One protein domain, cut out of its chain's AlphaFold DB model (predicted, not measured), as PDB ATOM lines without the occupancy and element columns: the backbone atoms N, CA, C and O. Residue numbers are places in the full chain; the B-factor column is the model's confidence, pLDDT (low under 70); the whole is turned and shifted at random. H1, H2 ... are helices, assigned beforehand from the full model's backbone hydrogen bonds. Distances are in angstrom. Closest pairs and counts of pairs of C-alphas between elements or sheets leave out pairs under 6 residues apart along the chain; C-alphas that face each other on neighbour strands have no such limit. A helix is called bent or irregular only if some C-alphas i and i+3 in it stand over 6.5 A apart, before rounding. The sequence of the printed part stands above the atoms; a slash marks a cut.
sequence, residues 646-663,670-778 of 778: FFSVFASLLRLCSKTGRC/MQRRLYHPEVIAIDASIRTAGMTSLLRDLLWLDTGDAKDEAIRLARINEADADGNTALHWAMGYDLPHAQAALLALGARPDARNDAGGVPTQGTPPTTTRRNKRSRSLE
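This is residues 646 to 663 and 670 to 778 of the 778 residues of an uncharacterized protein of Sporothrix schenckii (strain ATCC 58251 / de Perez 2211183) (UniProt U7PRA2). The long bent helix H2 makes an L, and H1 spans the open side of that L to make a rough triangle; the short hairpin of H4 and H5 covers one side of this triangle. H3 lies off at one end near H2b, residues 745 to 763 loop past the far side of the hairpin, and residues 702 to 707 and the tail 771 to 778 stick out. The printed part has 127 residues with five named helices, H1 to H5 in chain order, and no named strand. The class is all helix, though under half of the residues, 62, are in named elements. The whole is compact, with a radius of gyration of the C-alphas of 15.6 A, yet elongated, spanning 55 by 31 by 22 A.

H2, residues 676 to 698, was assigned as one helix by its hydrogen bonds but is bent: C-alphas 685 and 688 are 9.4 A apart. Its arms are H2a, residues 676 to 685, 14.2 A long, and H2b, residues 688 to 698, 15.1 A long. H1, residues 646 to 657, is 18.0 A long and begins at C-alpha 646 (-42.964, 38.604, -45.997). H3 holds residues 706 to 716 over 15.9 A, H4 residues 726 to 732, and H5 residues 736 to 744, ending at C-alpha 744 (-52.256, 26.439, -44.120).

H2a and H2b are about perpendicular at 85 degrees. H2b touches H5, closest at the C-alphas of Thr 688 and His 737, 4.4 A, at a steep tilt of 58 degrees. H2a and H5 touch only at their ends, closest at the C-alphas of Asp 683 and His 737, 6.0 A. H5 and H4 form a helical hairpin, opposite ways at 37 degrees, a tilt only just steep; the C-alphas of Ala 730 and Gln 739 are closest, 5.7 A. H4 touches H1 at a shallow tilt of 26 degrees, with the C-alphas of Phe 650 and Ala 726 closest at 5.5 A. With residues 656 to 657 alone H1 only just touches H2a, with 3 pairs of C-alphas within 8 A, the closest those of Cys 657 and His 676, 5.5 A. H3 touches no helix, but H2b and H3 are near each other, with 5 pairs of C-alphas within 10 A. Every O i to N i+4 pair is within hydrogen-bond range in H2a, H2b, H4 and H5, against 4 of 8 in H1 and 6 of 7 in H3.

The C-alphas of Gly 704 and Glu 778, the two farthest apart, are 55.7 A apart. Residues 664 to 669 are not printed, and C-alphas 663 and 670 are 12.2 A apart across this cut. Of the links printed whole, H4 to H5 is tight and none is long. Mean pLDDT of the printed part is 77.1; residues 655 to 663, 670 to 676, 701 to 708 and 766 to 778 are under 70.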
ATOM      1  N   PHE A 646     -42.225  39.539 -46.852       91.48
ATOM      2  CA  PHE A 646     -42.964  38.604 -45.997       91.48
ATOM      3  C   PHE A 646     -42.375  38.515 -44.584       91.48
ATOM      4  O   PHE A 646     -43.082  38.750 -43.603       91.48
ATOM      5  N   PHE A 647     -41.084  38.203 -44.461       87.05
ATOM      6  CA  PHE A 647     -40.479  38.028 -43.148       87.05
ATOM      7  C   PHE A 647     -40.410  39.355 -42.380       87.05
ATOM      8  O   PHE A 647     -40.646  39.386 -41.173       87.05
ATOM      9  N   SER A 648     -40.160  40.465 -43.079       87.19
ATOM     10  CA  SER A 648     -40.112  41.809 -42.484       87.19
ATOM     11  C   SER A 648     -41.444  42.211 -41.836       87.19
ATOM     12  O   SER A 648     -41.447  42.758 -40.729       87.19
ATOM     13  N   VAL A 649     -42.578  41.830 -42.444       90.61
ATOM     14  CA  VAL A 649     -43.917  42.021 -41.860       90.61
ATOM     15  C   VAL A 649     -44.018  41.361 -40.483       90.61
ATOM     16  O   VAL A 649     -44.439  42.017 -39.531       90.61
ATOM     17  N   PHE A 650     -43.590  40.106 -40.327       90.71
ATOM     18  CA  PHE A 650     -43.661  39.406 -39.037       90.71
ATOM     19  C   PHE A 650     -42.582  39.851 -38.046       90.71
ATOM     20  O   PHE A 650     -42.876  40.013 -36.863       90.71
ATOM     21  N   ALA A 651     -41.364  40.137 -38.512       83.85
ATOM     22  CA  ALA A 651     -40.290  40.663 -37.669       83.85
ATOM     23  C   ALA A 651     -40.664  42.015 -37.029       83.85
ATOM     24  O   ALA A 651     -40.246  42.315 -35.906       83.85
ATOM     25  N   SER A 652     -41.511  42.811 -37.698       82.45
ATOM     26  CA  SER A 652     -42.014  44.081 -37.162       82.45
ATOM     27  C   SER A 652     -42.815  43.929 -35.856       82.45
ATOM     28  O   SER A 652     -42.854  44.870 -35.055       82.45
ATOM     29  N   LEU A 653     -43.385  42.744 -35.577       83.55
ATOM     30  CA  LEU A 653     -44.163  42.467 -34.363       83.55
ATOM     31  C   LEU A 653     -43.346  42.665 -33.083       83.55
ATOM     32  O   LEU A 653     -43.890  43.133 -32.083       83.55
ATOM     33  N   LEU A 654     -42.033  42.398 -33.116       76.69
ATOM     34  CA  LEU A 654     -41.155  42.691 -31.983       76.69
ATOM     35  C   LEU A 654     -41.252  44.165 -31.591       76.69
ATOM     36  O   LEU A 654     -41.431  44.485 -30.420       76.69
ATOM     37  N   ARG A 655     -41.147  45.074 -32.564       65.84
ATOM     38  CA  ARG A 655     -41.170  46.521 -32.312       65.84
ATOM     39  C   ARG A 655     -42.572  46.996 -31.942       65.84
ATOM     40  O   ARG A 655     -42.697  47.757 -30.987       65.84
ATOM     41  N   LEU A 656     -43.601  46.501 -32.631       69.32
ATOM     42  CA  LEU A 656     -45.001  46.865 -32.380       69.32
ATOM     43  C   LEU A 656     -45.486  46.425 -30.987       69.32
ATOM     44  O   LEU A 656     -46.260  47.138 -30.354       69.32
ATOM     45  N   CYS A 657     -44.995  45.291 -30.477       69.74
ATOM     46  CA  CYS A 657     -45.488  44.693 -29.236       69.74
ATOM     47  C   CYS A 657     -44.463  44.664 -28.078       69.74
ATOM     48  O   CYS A 657     -44.794  44.188 -26.985       69.74
ATOM     49  N   SER A 658     -43.210  45.123 -28.254       60.03
ATOM     50  CA  SER A 658     -42.204  45.044 -27.174       60.03
ATOM     51  C   SER A 658     -42.472  46.000 -26.007       60.03
ATOM     52  O   SER A 658     -42.847  47.158 -26.151       60.03
ATOM     53  N   LYS A 659     -42.180  45.496 -24.801       45.73
ATOM     54  CA  LYS A 659     -42.332  46.185 -23.508       45.73
ATOM     55  C   LYS A 659     -41.237  47.225 -23.201       45.73
ATOM     56  O   LYS A 659     -41.292  47.809 -22.124       45.73
ATOM     57  N   THR A 660     -40.223  47.392 -24.057       38.98
ATOM     58  CA  THR A 660     -38.976  48.114 -23.731       38.98
ATOM     59  C   THR A 660     -38.303  48.707 -24.973       38.98
ATOM     60  O   THR A 660     -37.222  48.277 -25.370       38.98
ATOM     61  N   GLY A 661     -38.903  49.731 -25.572       33.25
ATOM     62  CA  GLY A 661     -38.098  50.785 -26.175       33.25
ATOM     63  C   GLY A 661     -37.786  51.769 -25.058       33.25
ATOM     64  O   GLY A 661     -38.712  52.366 -24.521       33.25
ATOM     65  N   ARG A 662     -36.518  51.943 -24.665       29.30
ATOM     66  CA  ARG A 662     -36.124  53.148 -23.920       29.30
ATOM     67  C   ARG A 662     -36.334  54.338 -24.854       29.30
ATOM     68  O   ARG A 662     -35.400  54.824 -25.482       29.30
ATOM     69  N   CYS A 663     -37.572  54.792 -24.979       30.61
ATOM     70  CA  CYS A 663     -37.843  56.153 -25.374       30.61
ATOM     71  C   CYS A 663     -37.330  56.977 -24.193       30.61
ATOM     72  O   CYS A 663     -37.901  56.914 -23.107       30.61
ATOM     73  N   MET A 670     -47.390  53.686 -19.308       32.12
ATOM     74  CA  MET A 670     -48.588  53.558 -20.171       32.12
ATOM     75  C   MET A 670     -48.394  52.634 -21.387       32.12
ATOM     76  O   MET A 670     -49.360  52.096 -21.921       32.12
ATOM     77  N   GLN A 671     -47.154  52.401 -21.824       39.60
ATOM     78  CA  GLN A 671     -46.888  51.868 -23.168       39.60
ATOM     79  C   GLN A 671     -47.148  50.371 -23.362       39.60
ATOM     80  O   GLN A 671     -47.378  49.939 -24.487       39.60
ATOM     81  N   ARG A 672     -47.206  49.566 -22.292       35.18
ATOM     82  CA  ARG A 672     -47.454  48.113 -22.409       35.18
ATOM     83  C   ARG A 672     -48.852  47.744 -22.934       35.18
ATOM     84  O   ARG A 672     -49.086  46.568 -23.181       35.18
ATOM     85  N   ARG A 673     -49.784  48.700 -23.055       43.62
ATOM     86  CA  ARG A 673     -51.199  48.449 -23.394       43.62
ATOM     87  C   ARG A 673     -51.640  48.925 -24.778       43.62
ATOM     88  O   ARG A 673     -52.743  48.580 -25.171       43.62
ATOM     89  N   LEU A 674     -50.837  49.718 -25.487       51.89
ATOM     90  CA  LEU A 674     -51.366  50.567 -26.562       51.89
ATOM     91  C   LEU A 674     -51.254  50.015 -27.987       51.89
ATOM     92  O   LEU A 674     -51.797  50.671 -28.862       51.89
ATOM     93  N   TYR A 675     -50.540  48.913 -28.246       61.17
ATOM     94  CA  TYR A 675     -50.404  48.398 -29.627       61.17
ATOM     95  C   TYR A 675     -50.727  46.919 -29.824       61.17
ATOM     96  O   TYR A 675     -51.100  46.508 -30.920       61.17
ATOM     97  N   HIS A 676     -50.619  46.104 -28.775       68.28
ATOM     98  CA  HIS A 676     -50.981  44.691 -28.863       68.28
ATOM     99  C   HIS A 676     -52.471  44.476 -29.201       68.28
ATOM    100  O   HIS A 676     -52.757  43.636 -30.054       68.28
ATOM    101  N   PRO A 677     -53.432  45.216 -28.600       73.55
ATOM    102  CA  PRO A 677     -54.840  45.116 -28.994       73.55
ATOM    103  C   PRO A 677     -55.086  45.461 -30.468       73.55
ATOM    104  O   PRO A 677     -55.924  44.840 -31.108       73.55
ATOM    105  N   GLU A 678     -54.348  46.420 -31.016       71.54
ATOM    106  CA  GLU A 678     -54.494  46.920 -32.381       71.54
ATOM    107  C   GLU A 678     -53.926  45.924 -33.387       71.54
ATOM    108  O   GLU A 678     -54.552  45.672 -34.409       71.54
ATOM    109  N   VAL A 679     -52.786  45.300 -33.080       80.51
ATOM    110  CA  VAL A 679     -52.235  44.200 -33.885       80.51
ATOM    111  C   VAL A 679     -53.221  43.025 -33.931       80.51
ATOM    112  O   VAL A 679     -53.493  42.508 -35.015       80.51
ATOM    113  N   ILE A 680     -53.828  42.656 -32.793       84.60
ATOM    114  CA  ILE A 680     -54.897  41.640 -32.749       84.60
ATOM    115  C   ILE A 680     -56.116  42.094 -33.564       84.60
ATOM    116  O   ILE A 680     -56.682  41.306 -34.318       84.60
ATOM    117  N   ALA A 681     -56.536  43.355 -33.436       83.85
ATOM    118  CA  ALA A 681     -57.683  43.888 -34.166       83.85
ATOM    119  C   ALA A 681     -57.447  43.892 -35.686       83.85
ATOM    120  O   ALA A 681     -58.363  43.583 -36.446       83.85
ATOM    121  N   ILE A 682     -56.221  44.187 -36.131       84.90
ATOM    122  CA  ILE A 682     -55.817  44.116 -37.539       84.90
ATOM    123  C   ILE A 682     -55.865  42.664 -38.029       84.90
ATOM    124  O   ILE A 682     -56.508  42.407 -39.049       84.90
ATOM    125  N   ASP A 683     -55.286  41.715 -37.287       91.19
ATOM    126  CA  ASP A 683     -55.362  40.278 -37.602       91.19
ATOM    127  C   ASP A 683     -56.826  39.808 -37.732       91.19
ATOM    128  O   ASP A 683     -57.212  39.192 -38.730       91.19
ATOM    129  N   ALA A 684     -57.676  40.198 -36.775       90.53
ATOM    130  CA  ALA A 684     -59.111  39.912 -36.768       90.53
ATOM    131  C   ALA A 684     -59.862  40.540 -37.953       90.53
ATOM    132  O   ALA A 684     -60.764  39.916 -38.521       90.53
ATOM    133  N   SER A 685     -59.499  41.764 -38.347       87.27
ATOM    134  CA  SER A 685     -60.165  42.490 -39.433       87.27
ATOM    135  C   SER A 685     -59.954  41.837 -40.802       87.27
ATOM    136  O   SER A 685     -60.878  41.804 -41.614       87.27
ATOM    137  N   ILE A 686     -58.769  41.263 -41.037       88.99
ATOM    138  CA  ILE A 686     -58.383  40.651 -42.315       88.99
ATOM    139  C   ILE A 686     -58.988  39.248 -42.468       88.99
ATOM    140  O   ILE A 686     -59.314  38.828 -43.584       88.99
ATOM    141  N   ARG A 687     -59.190  38.541 -41.343       92.23
ATOM    142  CA  ARG A 687     -59.640  37.139 -41.261       92.23
ATOM    143  C   ARG A 687     -58.672  36.154 -41.932       92.23
ATOM    144  O   ARG A 687     -57.801  36.509 -42.722       92.23
ATOM    145  N   THR A 688     -58.858  34.861 -41.666       93.51
ATOM    146  CA  THR A 688     -57.953  33.802 -42.149       93.51
ATOM    147  C   THR A 688     -57.855  33.742 -43.675       93.51
ATOM    148  O   THR A 688     -56.762  33.579 -44.207       93.51
ATOM    149  N   ALA A 689     -58.974  33.891 -44.395       92.09
ATOM    150  CA  ALA A 689     -58.982  33.836 -45.858       92.09
ATOM    151  C   ALA A 689     -58.207  35.009 -46.485       92.09
ATOM    152  O   ALA A 689     -57.354  34.786 -47.343       92.09
ATOM    153  N   GLY A 690     -58.453  36.237 -46.007       93.15
ATOM    154  CA  GLY A 690     -57.743  37.430 -46.470       93.15
ATOM    155  C   GLY A 690     -56.251  37.362 -46.151       93.15
ATOM    156  O   GLY A 690     -55.424  37.648 -47.013       93.15
ATOM    157  N   MET A 691     -55.902  36.879 -44.956       94.62
ATOM    158  CA  MET A 691     -54.515  36.700 -44.538       94.62
ATOM    159  C   MET A 691     -53.811  35.650 -45.402       94.62
ATOM    160  O   MET A 691     -52.722  35.896 -45.902       94.62
ATOM    161  N   THR A 692     -54.453  34.507 -45.659       93.32
ATOM    162  CA  THR A 692     -53.897  33.453 -46.527       93.32
ATOM    163  C   THR A 692     -53.644  33.971 -47.943       93.32
ATOM    164  O   THR A 692     -52.605  33.666 -48.523       93.32
ATOM    165  N   SER A 693     -54.561  34.779 -48.488       92.14
ATOM    166  CA  SER A 693     -54.387  35.421 -49.794       92.14
ATOM    167  C   SER A 693     -53.224  36.415 -49.794       92.14
ATOM    168  O   SER A 693     -52.382  36.370 -50.680       92.14
ATOM    169  N   LEU A 694     -53.144  37.290 -48.788       93.46
ATOM    170  CA  LEU A 694     -52.075  38.283 -48.669       93.46
ATOM    171  C   LEU A 694     -50.700  37.617 -48.534       93.46
ATOM    172  O   LEU A 694     -49.759  38.012 -49.217       93.46
ATOM    173  N   LEU A 695     -50.579  36.592 -47.687       93.02
ATOM    174  CA  LEU A 695     -49.324  35.863 -47.508       93.02
ATOM    175  C   LEU A 695     -48.934  35.076 -48.765       93.02
ATOM    176  O   LEU A 695     -47.749  34.993 -49.072       93.02
ATOM    177  N   ARG A 696     -49.905  34.529 -49.510       89.90
ATOM    178  CA  ARG A 696     -49.648  33.867 -50.797       89.90
ATOM    179  C   ARG A 696     -49.014  34.827 -51.803       89.90
ATOM    180  O   ARG A 696     -48.022  34.462 -52.430       89.90
ATOM    181  N   ASP A 697     -49.541  36.043 -51.891       90.58
ATOM    182  CA  ASP A 697     -49.024  37.063 -52.802       90.58
ATOM    183  C   ASP A 697     -47.635  37.545 -52.357       90.58
ATOM    184  O   ASP A 697     -46.713  37.574 -53.166       90.58
ATOM    185  N   LEU A 698     -47.427  37.807 -51.057       90.86
ATOM    186  CA  LEU A 698     -46.109  38.182 -50.514       90.86
ATOM    187  C   LEU A 698     -45.033  37.100 -50.701       90.86
ATOM    188  O   LEU A 698     -43.854  37.428 -50.819       90.86
ATOM    189  N   LEU A 699     -45.415  35.820 -50.709       87.16
ATOM    190  CA  LEU A 699     -44.494  34.706 -50.949       87.16
ATOM    191  C   LEU A 699     -44.144  34.522 -52.438       87.16
ATOM    192  O   LEU A 699     -43.250  33.724 -52.730       87.16
ATOM    193  N   TRP A 700     -44.771  35.287 -53.347       74.38
ATOM    194  CA  TRP A 700     -44.677  35.148 -54.807       74.38
ATOM    195  C   TRP A 700     -45.069  33.741 -55.265       74.38
ATOM    196  O   TRP A 700     -44.241  32.964 -55.734       74.38
ATOM    197  N   LEU A 701     -46.327  33.368 -55.062       60.57
ATOM    198  CA  LEU A 701     -46.826  32.069 -55.499       60.57
ATOM    199  C   LEU A 701     -47.527  32.205 -56.846       60.57
ATOM    200  O   LEU A 701     -48.735  32.426 -56.888       60.57
ATOM    201  N   ASP A 702     -46.767  32.038 -57.932       58.28
ATOM    202  CA  ASP A 702     -47.360  31.726 -59.232       58.28
ATOM    203  C   ASP A 702     -47.945  30.311 -59.157       58.28
ATOM    204  O   ASP A 702     -47.294  29.339 -58.775       58.28
ATOM    205  N   THR A 703     -49.238  30.190 -59.433       51.86
ATOM    206  CA  THR A 703     -49.953  28.922 -59.308       51.86
ATOM    207  C   THR A 703     -49.591  28.011 -60.483       51.86
ATOM    208  O   THR A 703     -50.275  28.056 -61.505       51.86
ATOM    209  N   GLY A 704     -48.550  27.174 -60.379       55.99
ATOM    210  CA  GLY A 704     -48.356  26.133 -61.397       55.99
ATOM    211  C   GLY A 704     -47.083  25.285 -61.402       55.99
ATOM    212  O   GLY A 704     -47.167  24.167 -61.911       55.99
ATOM    213  N   ASP A 705     -45.937  25.736 -60.877       61.70
ATOM    214  CA  ASP A 705     -44.672  24.996 -61.038       61.70
ATOM    215  C   ASP A 705     -44.252  24.263 -59.748       61.70
ATOM    216  O   ASP A 705     -44.263  24.811 -58.648       61.70
ATOM    217  N   ALA A 706     -43.836  22.996 -59.850       57.42
ATOM    218  CA  ALA A 706     -43.402  22.208 -58.687       57.42
ATOM    219  C   ALA A 706     -42.142  22.794 -58.016       57.42
ATOM    220  O   ALA A 706     -41.886  22.554 -56.833       57.42
ATOM    221  N   LYS A 707     -41.359  23.583 -58.763       64.44
ATOM    222  CA  LYS A 707     -40.230  24.358 -58.229       64.44
ATOM    223  C   LYS A 707     -40.686  25.467 -57.279       64.44
ATOM    224  O   LYS A 707     -39.968  25.761 -56.321       64.44
ATOM    225  N   ASP A 708     -41.882  26.008 -57.490       67.18
ATOM    226  CA  ASP A 708     -42.441  27.071 -56.656       67.18
ATOM    227  C   ASP A 708     -42.765  26.544 -55.257       67.18
ATOM    228  O   ASP A 708     -42.581  27.257 -54.277       67.18
ATOM    229  N   GLU A 709     -43.132  25.265 -55.126       72.25
ATOM    230  CA  GLU A 709     -43.477  24.647 -53.843       72.25
ATOM    231  C   GLU A 709     -42.277  24.532 -52.886       72.25
ATOM    232  O   GLU A 709     -42.386  24.839 -51.696       72.25
ATOM    233  N   ALA A 710     -41.101  24.137 -53.384       78.19
ATOM    234  CA  ALA A 710     -39.893  24.049 -52.558       78.19
ATOM    235  C   ALA A 710     -39.403  25.440 -52.119       78.19
ATOM    236  O   ALA A 710     -39.033  25.632 -50.959       78.19
ATOM    237  N   ILE A 711     -39.446  26.419 -53.030       79.02
ATOM    238  CA  ILE A 711     -39.088  27.816 -52.747       79.02
ATOM    239  C   ILE A 711     -40.075  28.420 -51.741       79.02
ATOM    240  O   ILE A 711     -39.660  29.057 -50.774       79.02
ATOM    241  N   ARG A 712     -41.372  28.161 -51.913       80.12
ATOM    242  CA  ARG A 712     -42.442  28.553 -50.990       80.12
ATOM    243  C   ARG A 712     -42.206  28.030 -49.582       80.12
ATOM    244  O   ARG A 712     -42.269  28.801 -48.626       80.12
ATOM    245  N   LEU A 713     -41.930  26.732 -49.451       84.63
ATOM    246  CA  LEU A 713     -41.674  26.097 -48.159       84.63
ATOM    247  C   LEU A 713     -40.391  26.616 -47.503       84.63
ATOM    248  O   LEU A 713     -40.341  26.707 -46.276       84.63
ATOM    249  N   ALA A 714     -39.376  26.971 -48.294       86.47
ATOM    250  CA  ALA A 714     -38.177  27.626 -47.783       86.47
ATOM    251  C   ALA A 714     -38.491  29.037 -47.260       86.47
ATOM    252  O   ALA A 714     -38.149  29.346 -46.123       86.47
ATOM    253  N   ARG A 715     -39.213  29.856 -48.038       86.17
ATOM    254  CA  ARG A 715     -39.549  31.249 -47.692       86.17
ATOM    255  C   ARG A 715     -40.442  31.374 -46.463       86.17
ATOM    256  O   ARG A 715     -40.179  32.184 -45.581       86.17
ATOM    257  N   ILE A 716     -41.488  30.552 -46.363       91.47
ATOM    258  CA  ILE A 716     -42.398  30.614 -45.209       91.47
ATOM    259  C   ILE A 716     -41.717  30.212 -43.894       91.47
ATOM    260  O   ILE A 716     -42.121  30.654 -42.818       91.47
ATOM    261  N   ASN A 717     -40.672  29.385 -43.986       91.85
ATOM    262  CA  ASN A 717     -39.871  28.932 -42.855       91.85
ATOM    263  C   ASN A 717     -38.540  29.695 -42.731       91.85
ATOM    264  O   ASN A 717     -37.652  29.228 -42.019       91.85
ATOM    265  N   GLU A 718     -38.402  30.861 -43.379       89.55
ATOM    266  CA  GLU A 718     -37.323  31.808 -43.081       89.55
ATOM    267  C   GLU A 718     -37.309  32.121 -41.577       89.55
ATOM    268  O   GLU A 718     -38.361  32.219 -40.934       89.55
ATOM    269  N   ALA A 719     -36.108  32.265 -41.020       88.73
ATOM    270  CA  ALA A 719     -35.877  32.539 -39.610       88.73
ATOM    271  C   ALA A 719     -34.972  33.765 -39.438       88.73
ATOM    272  O   ALA A 719     -34.150  34.075 -40.304       88.73
ATOM    273  N   ASP A 720     -35.127  34.479 -38.323       84.25
ATOM    274  CA  ASP A 720     -34.199  35.545 -37.949       84.25
ATOM    275  C   ASP A 720     -32.867  34.984 -37.416       84.25
ATOM    276  O   ASP A 720     -32.625  33.780 -37.401       84.25
ATOM    277  N   ALA A 721     -31.989  35.884 -36.967       82.94
ATOM    278  CA  ALA A 721     -30.685  35.537 -36.405       82.94
ATOM    279  C   ALA A 721     -30.757  34.753 -35.082       82.94
ATOM    280  O   ALA A 721     -29.719  34.308 -34.613       82.94
ATOM    281  N   ASP A 722     -31.943  34.631 -34.478       83.48
ATOM    282  CA  ASP A 722     -32.189  33.853 -33.262       83.48
ATOM    283  C   ASP A 722     -32.906  32.520 -33.582       83.48
ATOM    284  O   ASP A 722     -33.319  31.797 -32.671       83.48
ATOM    285  N   GLY A 723     -33.121  32.205 -34.868       89.25
ATOM    286  CA  GLY A 723     -33.842  31.018 -35.332       89.25
ATOM    287  C   GLY A 723     -35.373  31.137 -35.271       89.25
ATOM    288  O   GLY A 723     -36.076  30.143 -35.468       89.25
ATOM    289  N   ASN A 724     -35.934  32.324 -35.013       90.13
ATOM    290  CA  ASN A 724     -37.383  32.503 -34.922       90.13
ATOM    291  C   ASN A 724     -38.014  32.689 -36.308       90.13
ATOM    292  O   ASN A 724     -37.711  33.639 -37.031       90.13
ATOM    293  N   THR A 725     -38.959  31.816 -36.645       93.37
ATOM    294  CA  THR A 725     -39.782  31.901 -37.863       93.37
ATOM    295  C   THR A 725     -40.982  32.839 -37.694       93.37
ATOM    296  O   THR A 725     -41.371  33.177 -36.575       93.37
ATOM    297  N   ALA A 726     -41.655  33.202 -38.793       93.18
ATOM    298  CA  ALA A 726     -42.917  33.958 -38.752       93.18
ATOM    299  C   ALA A 726     -43.971  33.332 -37.811       93.18
ATOM    300  O   ALA A 726     -44.711  34.049 -37.134       93.18
ATOM    301  N   LEU A 727     -43.999  31.996 -37.709       94.87
ATOM    302  CA  LEU A 727     -44.915  31.274 -36.825       94.87
ATOM    303  C   LEU A 727     -44.589  31.478 -35.336       94.87
ATOM    304  O   LEU A 727     -45.518  31.597 -34.537       94.87
ATOM    305  N   HIS A 728     -43.308  31.600 -34.963       92.75
ATOM    306  CA  HIS A 728     -42.920  31.963 -33.593       92.75
ATOM    307  C   HIS A 728     -43.506  33.322 -33.201       92.75
ATOM    308  O   HIS A 728     -44.064  33.474 -32.116       92.75
ATOM    309  N   TRP A 729     -43.416  34.301 -34.106       91.94
ATOM    310  CA  TRP A 729     -43.943  35.644 -33.890       91.94
ATOM    311  C   TRP A 729     -45.475  35.665 -33.812       91.94
ATOM    312  O   TRP A 729     -46.025  36.233 -32.871       91.94
ATOM    313  N   ALA A 730     -46.165  35.016 -34.755       92.84
ATOM    314  CA  ALA A 730     -47.628  34.991 -34.799       92.84
ATOM    315  C   ALA A 730     -48.250  34.298 -33.575       92.84
ATOM    316  O   ALA A 730     -49.192  34.822 -32.983       92.84
ATOM    317  N   MET A 731     -47.703  33.148 -33.162       93.24
ATOM    318  CA  MET A 731     -48.182  32.434 -31.973       93.24
ATOM    319  C   MET A 731     -47.809  33.167 -30.683       93.24
ATOM    320  O   MET A 731     -48.626  33.249 -29.769       93.24
ATOM    321  N   GLY A 732     -46.611  33.751 -30.618       88.45
ATOM    322  CA  GLY A 732     -46.144  34.472 -29.437       88.45
ATOM    323  C   GLY A 732     -46.957  35.727 -29.096       88.45
ATOM    324  O   GLY A 732     -46.987  36.121 -27.931       88.45
ATOM    325  N   TYR A 733     -47.619  36.330 -30.087       87.83
ATOM    326  CA  TYR A 733     -48.489  37.504 -29.935       87.83
ATOM    327  C   TYR A 733     -49.989  37.200 -30.108       87.83
ATOM    328  O   TYR A 733     -50.781  38.126 -30.275       87.83
ATOM    329  N   ASP A 734     -50.382  35.923 -30.045       90.47
ATOM    330  CA  ASP A 734     -51.778  35.471 -30.095       90.47
ATOM    331  C   ASP A 734     -52.561  35.978 -31.324       90.47
ATOM    332  O   ASP A 734     -53.647  36.542 -31.201       90.47
ATOM    333  N   LEU A 735     -52.005  35.766 -32.524       93.54
ATOM    334  CA  LEU A 735     -52.592  36.177 -33.809       93.54
ATOM    335  C   LEU A 735     -53.227  34.971 -34.531       93.54
ATOM    336  O   LEU A 735     -52.551  34.309 -35.328       93.54
ATOM    337  N   PRO A 736     -54.498  34.618 -34.245       94.32
ATOM    338  CA  PRO A 736     -55.101  33.365 -34.698       94.32
ATOM    339  C   PRO A 736     -55.262  33.272 -36.220       94.32
ATOM    340  O   PRO A 736     -55.150  32.175 -36.775       94.32
ATOM    341  N   HIS A 737     -55.523  34.382 -36.918       96.24
ATOM    342  CA  HIS A 737     -55.716  34.356 -38.368       96.24
ATOM    343  C   HIS A 737     -54.380  34.249 -39.104       96.24
ATOM    344  O   HIS A 737     -54.267  33.425 -40.016       96.24
ATOM    345  N   ALA A 738     -53.359  34.993 -38.670       95.40
ATOM    346  CA  ALA A 738     -51.978  34.828 -39.116       95.40
ATOM    347  C   ALA A 738     -51.449  33.416 -38.846       95.40
ATOM    348  O   ALA A 738     -50.905  32.794 -39.755       95.40
ATOM    349  N   GLN A 739     -51.663  32.870 -37.645       95.94
ATOM    350  CA  GLN A 739     -51.287  31.495 -37.312       95.94
ATOM    351  C   GLN A 739     -51.949  30.490 -38.263       95.94
ATOM    352  O   GLN A 739     -51.263  29.655 -38.853       95.94
ATOM    353  N   ALA A 740     -53.271  30.570 -38.436       96.51
ATOM    354  CA  ALA A 740     -54.004  29.654 -39.304       96.51
ATOM    355  C   ALA A 740     -53.547  29.755 -40.769       96.51
ATOM    356  O   ALA A 740     -53.384  28.729 -41.426       96.51
ATOM    357  N   ALA A 741     -53.292  30.968 -41.267       95.70
ATOM    358  CA  ALA A 741     -52.789  31.195 -42.619       95.70
ATOM    359  C   ALA A 741     -51.364  30.648 -42.811       95.70
ATOM    360  O   ALA A 741     -51.096  29.973 -43.802       95.70
ATOM    361  N   LEU A 742     -50.460  30.882 -41.853       95.30
ATOM    362  CA  LEU A 742     -49.092  30.358 -41.883       95.30
ATOM    363  C   LEU A 742     -49.079  28.823 -41.893       95.30
ATOM    364  O   LEU A 742     -48.383  28.221 -42.708       95.30
ATOM    365  N   LEU A 743     -49.882  28.185 -41.036       95.20
ATOM    366  CA  LEU A 743     -50.012  26.725 -40.999       95.20
ATOM    367  C   LEU A 743     -50.617  26.172 -42.297       95.20
ATOM    368  O   LEU A 743     -50.104  25.195 -42.839       95.20
ATOM    369  N   ALA A 744     -51.657  26.818 -42.837       92.51
ATOM    370  CA  ALA A 744     -52.256  26.439 -44.120       92.51
ATOM    371  C   ALA A 744     -51.265  26.560 -45.291       92.51
ATOM    372  O   ALA A 744     -51.352  25.812 -46.264       92.51
ATOM    373  N   LEU A 745     -50.298  27.473 -45.183       91.17
ATOM    374  CA  LEU A 745     -49.204  27.652 -46.128       91.17
ATOM    375  C   LEU A 745     -47.940  26.852 -45.730       91.17
ATOM    376  O   LEU A 745     -46.882  27.062 -46.312       91.17
ATOM    377  N   GLY A 746     -47.999  25.885 -44.811       92.06
ATOM    378  CA  GLY A 746     -46.881  24.958 -44.562       92.06
ATOM    379  C   GLY A 746     -45.750  25.496 -43.675       92.06
ATOM    380  O   GLY A 746     -44.614  25.017 -43.767       92.06
ATOM    381  N   ALA A 747     -46.035  26.470 -42.807       94.56
ATOM    382  CA  ALA A 747     -45.125  26.838 -41.725       94.56
ATOM    383  C   ALA A 747     -44.956  25.663 -40.747       94.56
ATOM    384  O   ALA A 747     -45.936  25.024 -40.359       94.56
ATOM    385  N   ARG A 748     -43.717  25.380 -40.339       93.82
ATOM    386  CA  ARG A 748     -43.363  24.245 -39.478       93.82
ATOM    387  C   ARG A 748     -43.633  24.561 -38.000       93.82
ATOM    388  O   ARG A 748     -42.933  25.408 -37.439       93.82
ATOM    389  N   PRO A 749     -44.600  23.893 -37.339       94.03
ATOM    390  CA  PRO A 749     -44.881  24.099 -35.915       94.03
ATOM    391  C   PRO A 749     -43.817  23.481 -34.995       94.03
ATOM    392  O   PRO A 749     -43.786  23.777 -33.807       94.03
ATOM    393  N   ASP A 750     -42.954  22.622 -35.533       93.61
ATOM    394  CA  ASP A 750     -41.865  21.932 -34.843       93.61
ATOM    395  C   ASP A 750     -40.491  22.593 -35.060       93.61
ATOM    396  O   ASP A 750     -39.482  22.095 -34.556       93.61
ATOM    397  N   ALA A 751     -40.435  23.718 -35.786       91.89
ATOM    398  CA  ALA A 751     -39.207  24.483 -35.977       91.89
ATOM    399  C   ALA A 751     -38.673  24.966 -34.622       91.89
ATOM    400  O   ALA A 751     -39.388  25.628 -33.877       91.89
ATOM    401  N   ARG A 752     -37.420  24.641 -34.303       92.76
ATOM    402  CA  ARG A 752     -36.760  25.095 -33.076       92.76
ATOM    403  C   ARG A 752     -35.904  26.315 -33.375       92.76
ATOM    404  O   ARG A 752     -35.097  26.264 -34.300       92.76
ATOM    405  N   ASN A 753     -36.066  27.362 -32.579       90.52
ATOM    406  CA  ASN A 753     -35.144  28.490 -32.566       90.52
ATOM    407  C   ASN A 753     -33.816  28.116 -31.874       90.52
ATOM    408  O   ASN A 753     -33.675  27.010 -31.340       90.52
ATOM    409  N   ASP A 754     -32.850  29.033 -31.824       89.19
ATOM    410  CA  ASP A 754     -31.519  28.758 -31.256       89.19
ATOM    411  C   ASP A 754     -31.549  28.510 -29.737       89.19
ATOM    412  O   ASP A 754     -30.668  27.858 -29.177       89.19
ATOM    413  N   ALA A 755     -32.599  28.979 -29.054       86.55
ATOM    414  CA  ALA A 755     -32.867  28.670 -27.650       86.55
ATOM    415  C   ALA A 755     -33.566  27.305 -27.454       86.55
ATOM    416  O   ALA A 755     -33.891  26.931 -26.326       86.55
ATOM    417  N   GLY A 756     -33.821  26.560 -28.534       88.69
ATOM    418  CA  GLY A 756     -34.505  25.269 -28.536       88.69
ATOM    419  C   GLY A 756     -36.026  25.345 -28.373       88.69
ATOM    420  O   GLY A 756     -36.669  24.292 -28.282       88.69
ATOM    421  N   GLY A 757     -36.594  26.555 -28.329       89.07
ATOM    422  CA  GLY A 757     -38.026  26.815 -28.232       89.07
ATOM    423  C   GLY A 757     -38.730  26.602 -29.569       89.07
ATOM    424  O   GLY A 757     -38.177  26.911 -30.618       89.07
ATOM    425  N   VAL A 758     -39.946  26.063 -29.515       93.26
ATOM    426  CA  VAL A 758     -40.850  25.918 -30.669       93.26
ATOM    427  C   VAL A 758     -41.911  27.027 -30.645       93.26
ATOM    428  O   VAL A 758     -42.165  27.585 -29.568       93.26
ATOM    429  N   PRO A 759     -42.576  27.346 -31.774       92.31
ATOM    430  CA  PRO A 759     -43.693  28.281 -31.798       92.31
ATOM    431  C   PRO A 759     -44.746  27.915 -30.749       92.31
ATOM    432  O   PRO A 759     -45.375  26.860 -30.817       92.31
ATOM    433  N   THR A 760     -44.924  28.776 -29.748       91.52
ATOM    434  CA  THR A 760     -45.796  28.503 -28.599       91.52
ATOM    435  C   THR A 760     -46.747  29.671 -28.389       91.52
ATOM    436  O   THR A 760     -46.331  30.830 -28.364       91.52
ATOM    437  N   GLN A 761     -48.034  29.362 -28.244       89.48
ATOM    438  CA  GLN A 761     -49.081  30.366 -28.075       89.48
ATOM    439  C   GLN A 761     -48.839  31.216 -26.815       89.48
ATOM    440  O   GLN A 761     -48.396  30.696 -25.789       89.48
ATOM    441  N   GLY A 762     -49.066  32.527 -26.907       82.57
ATOM    442  CA  GLY A 762     -48.884  33.490 -25.815       82.57
ATOM    443  C   GLY A 762     -47.441  33.671 -25.327       82.57
ATOM    444  O   GLY A 762     -47.211  34.354 -24.325       82.57
ATOM    445  N   THR A 763     -46.460  33.055 -25.997       83.96
ATOM    446  CA  THR A 763     -45.055  33.057 -25.570       83.96
ATOM    447  C   THR A 763     -44.183  33.717 -26.644       83.96
ATOM    448  O   THR A 763     -43.756  33.046 -27.583       83.96
ATOM    449  N   PRO A 764     -43.918  35.037 -26.555       79.62
ATOM    450  CA  PRO A 764     -43.087  35.734 -27.530       79.62
ATOM    451  C   PRO A 764     -41.694  35.099 -27.637       79.62
ATOM    452  O   PRO A 764     -41.114  34.761 -26.598       79.62
ATOM    453  N   PRO A 765     -41.128  34.983 -28.851       78.62
ATOM    454  CA  PRO A 765     -39.821  34.374 -29.039       78.62
ATOM    455  C   PRO A 765     -38.704  35.124 -28.300       78.62
ATOM    456  O   PRO A 765     -38.756  36.339 -28.075       78.62
ATOM    457  N   THR A 766     -37.665  34.383 -27.921       68.54
ATOM    458  CA  THR A 766     -36.434  34.943 -27.361       68.54
ATOM    459  C   THR A 766     -35.648  35.663 -28.444       68.54
ATOM    460  O   THR A 766     -35.426  35.098 -29.511       68.54
ATOM    461  N   THR A 767     -35.177  36.875 -28.146       67.98
ATOM    462  CA  THR A 767     -34.278  37.613 -29.037       67.98
ATOM    463  C   THR A 767     -32.966  37.957 -28.345       67.98
ATOM    464  O   THR A 767     -32.967  38.459 -27.215       67.98
ATOM    465  N   THR A 768     -31.823  37.729 -28.997       58.31
ATOM    466  CA  THR A 768     -30.490  38.054 -28.440       58.31
ATOM    467  C   THR A 768     -30.312  39.551 -28.180       58.31
ATOM    468  O   THR A 768     -29.587  39.941 -27.257       58.31
ATOM    469  N   ARG A 769     -31.073  40.405 -28.881       51.08
ATOM    470  CA  ARG A 769     -31.167  41.852 -28.609       51.08
ATOM    471  C   ARG A 769     -31.648  42.183 -27.189       51.08
ATOM    472  O   ARG A 769     -31.355  43.268 -26.689       51.08
ATOM    473  N   ARG A 770     -32.355  41.270 -26.512       42.35
ATOM    474  CA  ARG A 770     -32.901  41.489 -25.162       42.35
ATOM    475  C   ARG A 770     -31.909  41.222 -24.023       42.35
ATOM    476  O   ARG A 770     -32.125  41.752 -22.937       42.35
ATOM    477  N   ASN A 771     -30.827  40.470 -24.257       31.87
ATOM    478  CA  ASN A 771     -30.031  39.875 -23.168       31.87
ATOM    479  C   ASN A 771     -28.571  40.348 -23.043       31.87
ATOM    480  O   ASN A 771     -27.962  40.117 -21.999       31.87
ATOM    481  N   LYS A 772     -27.993  41.060 -24.024       33.83
ATOM    482  CA  LYS A 772     -26.602  41.561 -23.892       33.83
ATOM    483  C   LYS A 772     -26.432  42.728 -22.899       33.83
ATOM    484  O   LYS A 772     -25.313  43.014 -22.502       33.83
ATOM    485  N   ARG A 773     -27.515  43.383 -22.452       31.62
ATOM    486  CA  ARG A 773     -27.469  44.478 -21.450       31.62
ATOM    487  C   ARG A 773     -28.002  44.115 -20.059       31.62
ATOM    488  O   ARG A 773     -27.864  44.926 -19.154       31.62
ATOM    489  N   SER A 774     -28.621  42.948 -19.879       32.65
ATOM    490  CA  SER A 774     -29.074  42.480 -18.558       32.65
ATOM    491  C   SER A 774     -28.028  41.628 -17.839       32.65
ATOM    492  O   SER A 774     -27.998  41.645 -16.619       32.65
ATOM    493  N   ARG A 775     -27.120  40.965 -18.569       33.27
ATOM    494  CA  ARG A 775     -26.031  40.153 -17.988       33.27
ATOM    495  C   ARG A 775     -24.816  40.936 -17.473       33.27
ATOM    496  O   ARG A 775     -23.920  40.323 -16.921       33.27
ATOM    497  N   SER A 776     -24.759  42.252 -17.673       35.06
ATOM    498  CA  SER A 776     -23.714  43.120 -17.103       35.06
ATOM    499  C   SER A 776     -24.197  43.944 -15.899       35.06
ATOM    500  O   SER A 776     -23.466  44.794 -15.399       35.06
ATOM    501  N   LEU A 777     -25.444  43.720 -15.464       33.67
ATOM    502  CA  LEU A 777     -26.086  44.353 -14.304       33.67
ATOM    503  C   LEU A 777     -26.467  43.341 -13.202       33.67
ATOM    504  O   LEU A 777     -26.898  43.769 -12.132       33.67
ATOM    505  N   GLU A 778     -26.302  42.041 -13.467       28.58
ATOM    506  CA  GLU A 778     -26.130  40.968 -12.470       28.58
ATOM    507  C   GLU A 778     -24.631  40.719 -12.287       28.58
ATOM    508  O   GLU A 778     -24.224  40.455 -11.133       28.58
TER     509      GLU A 778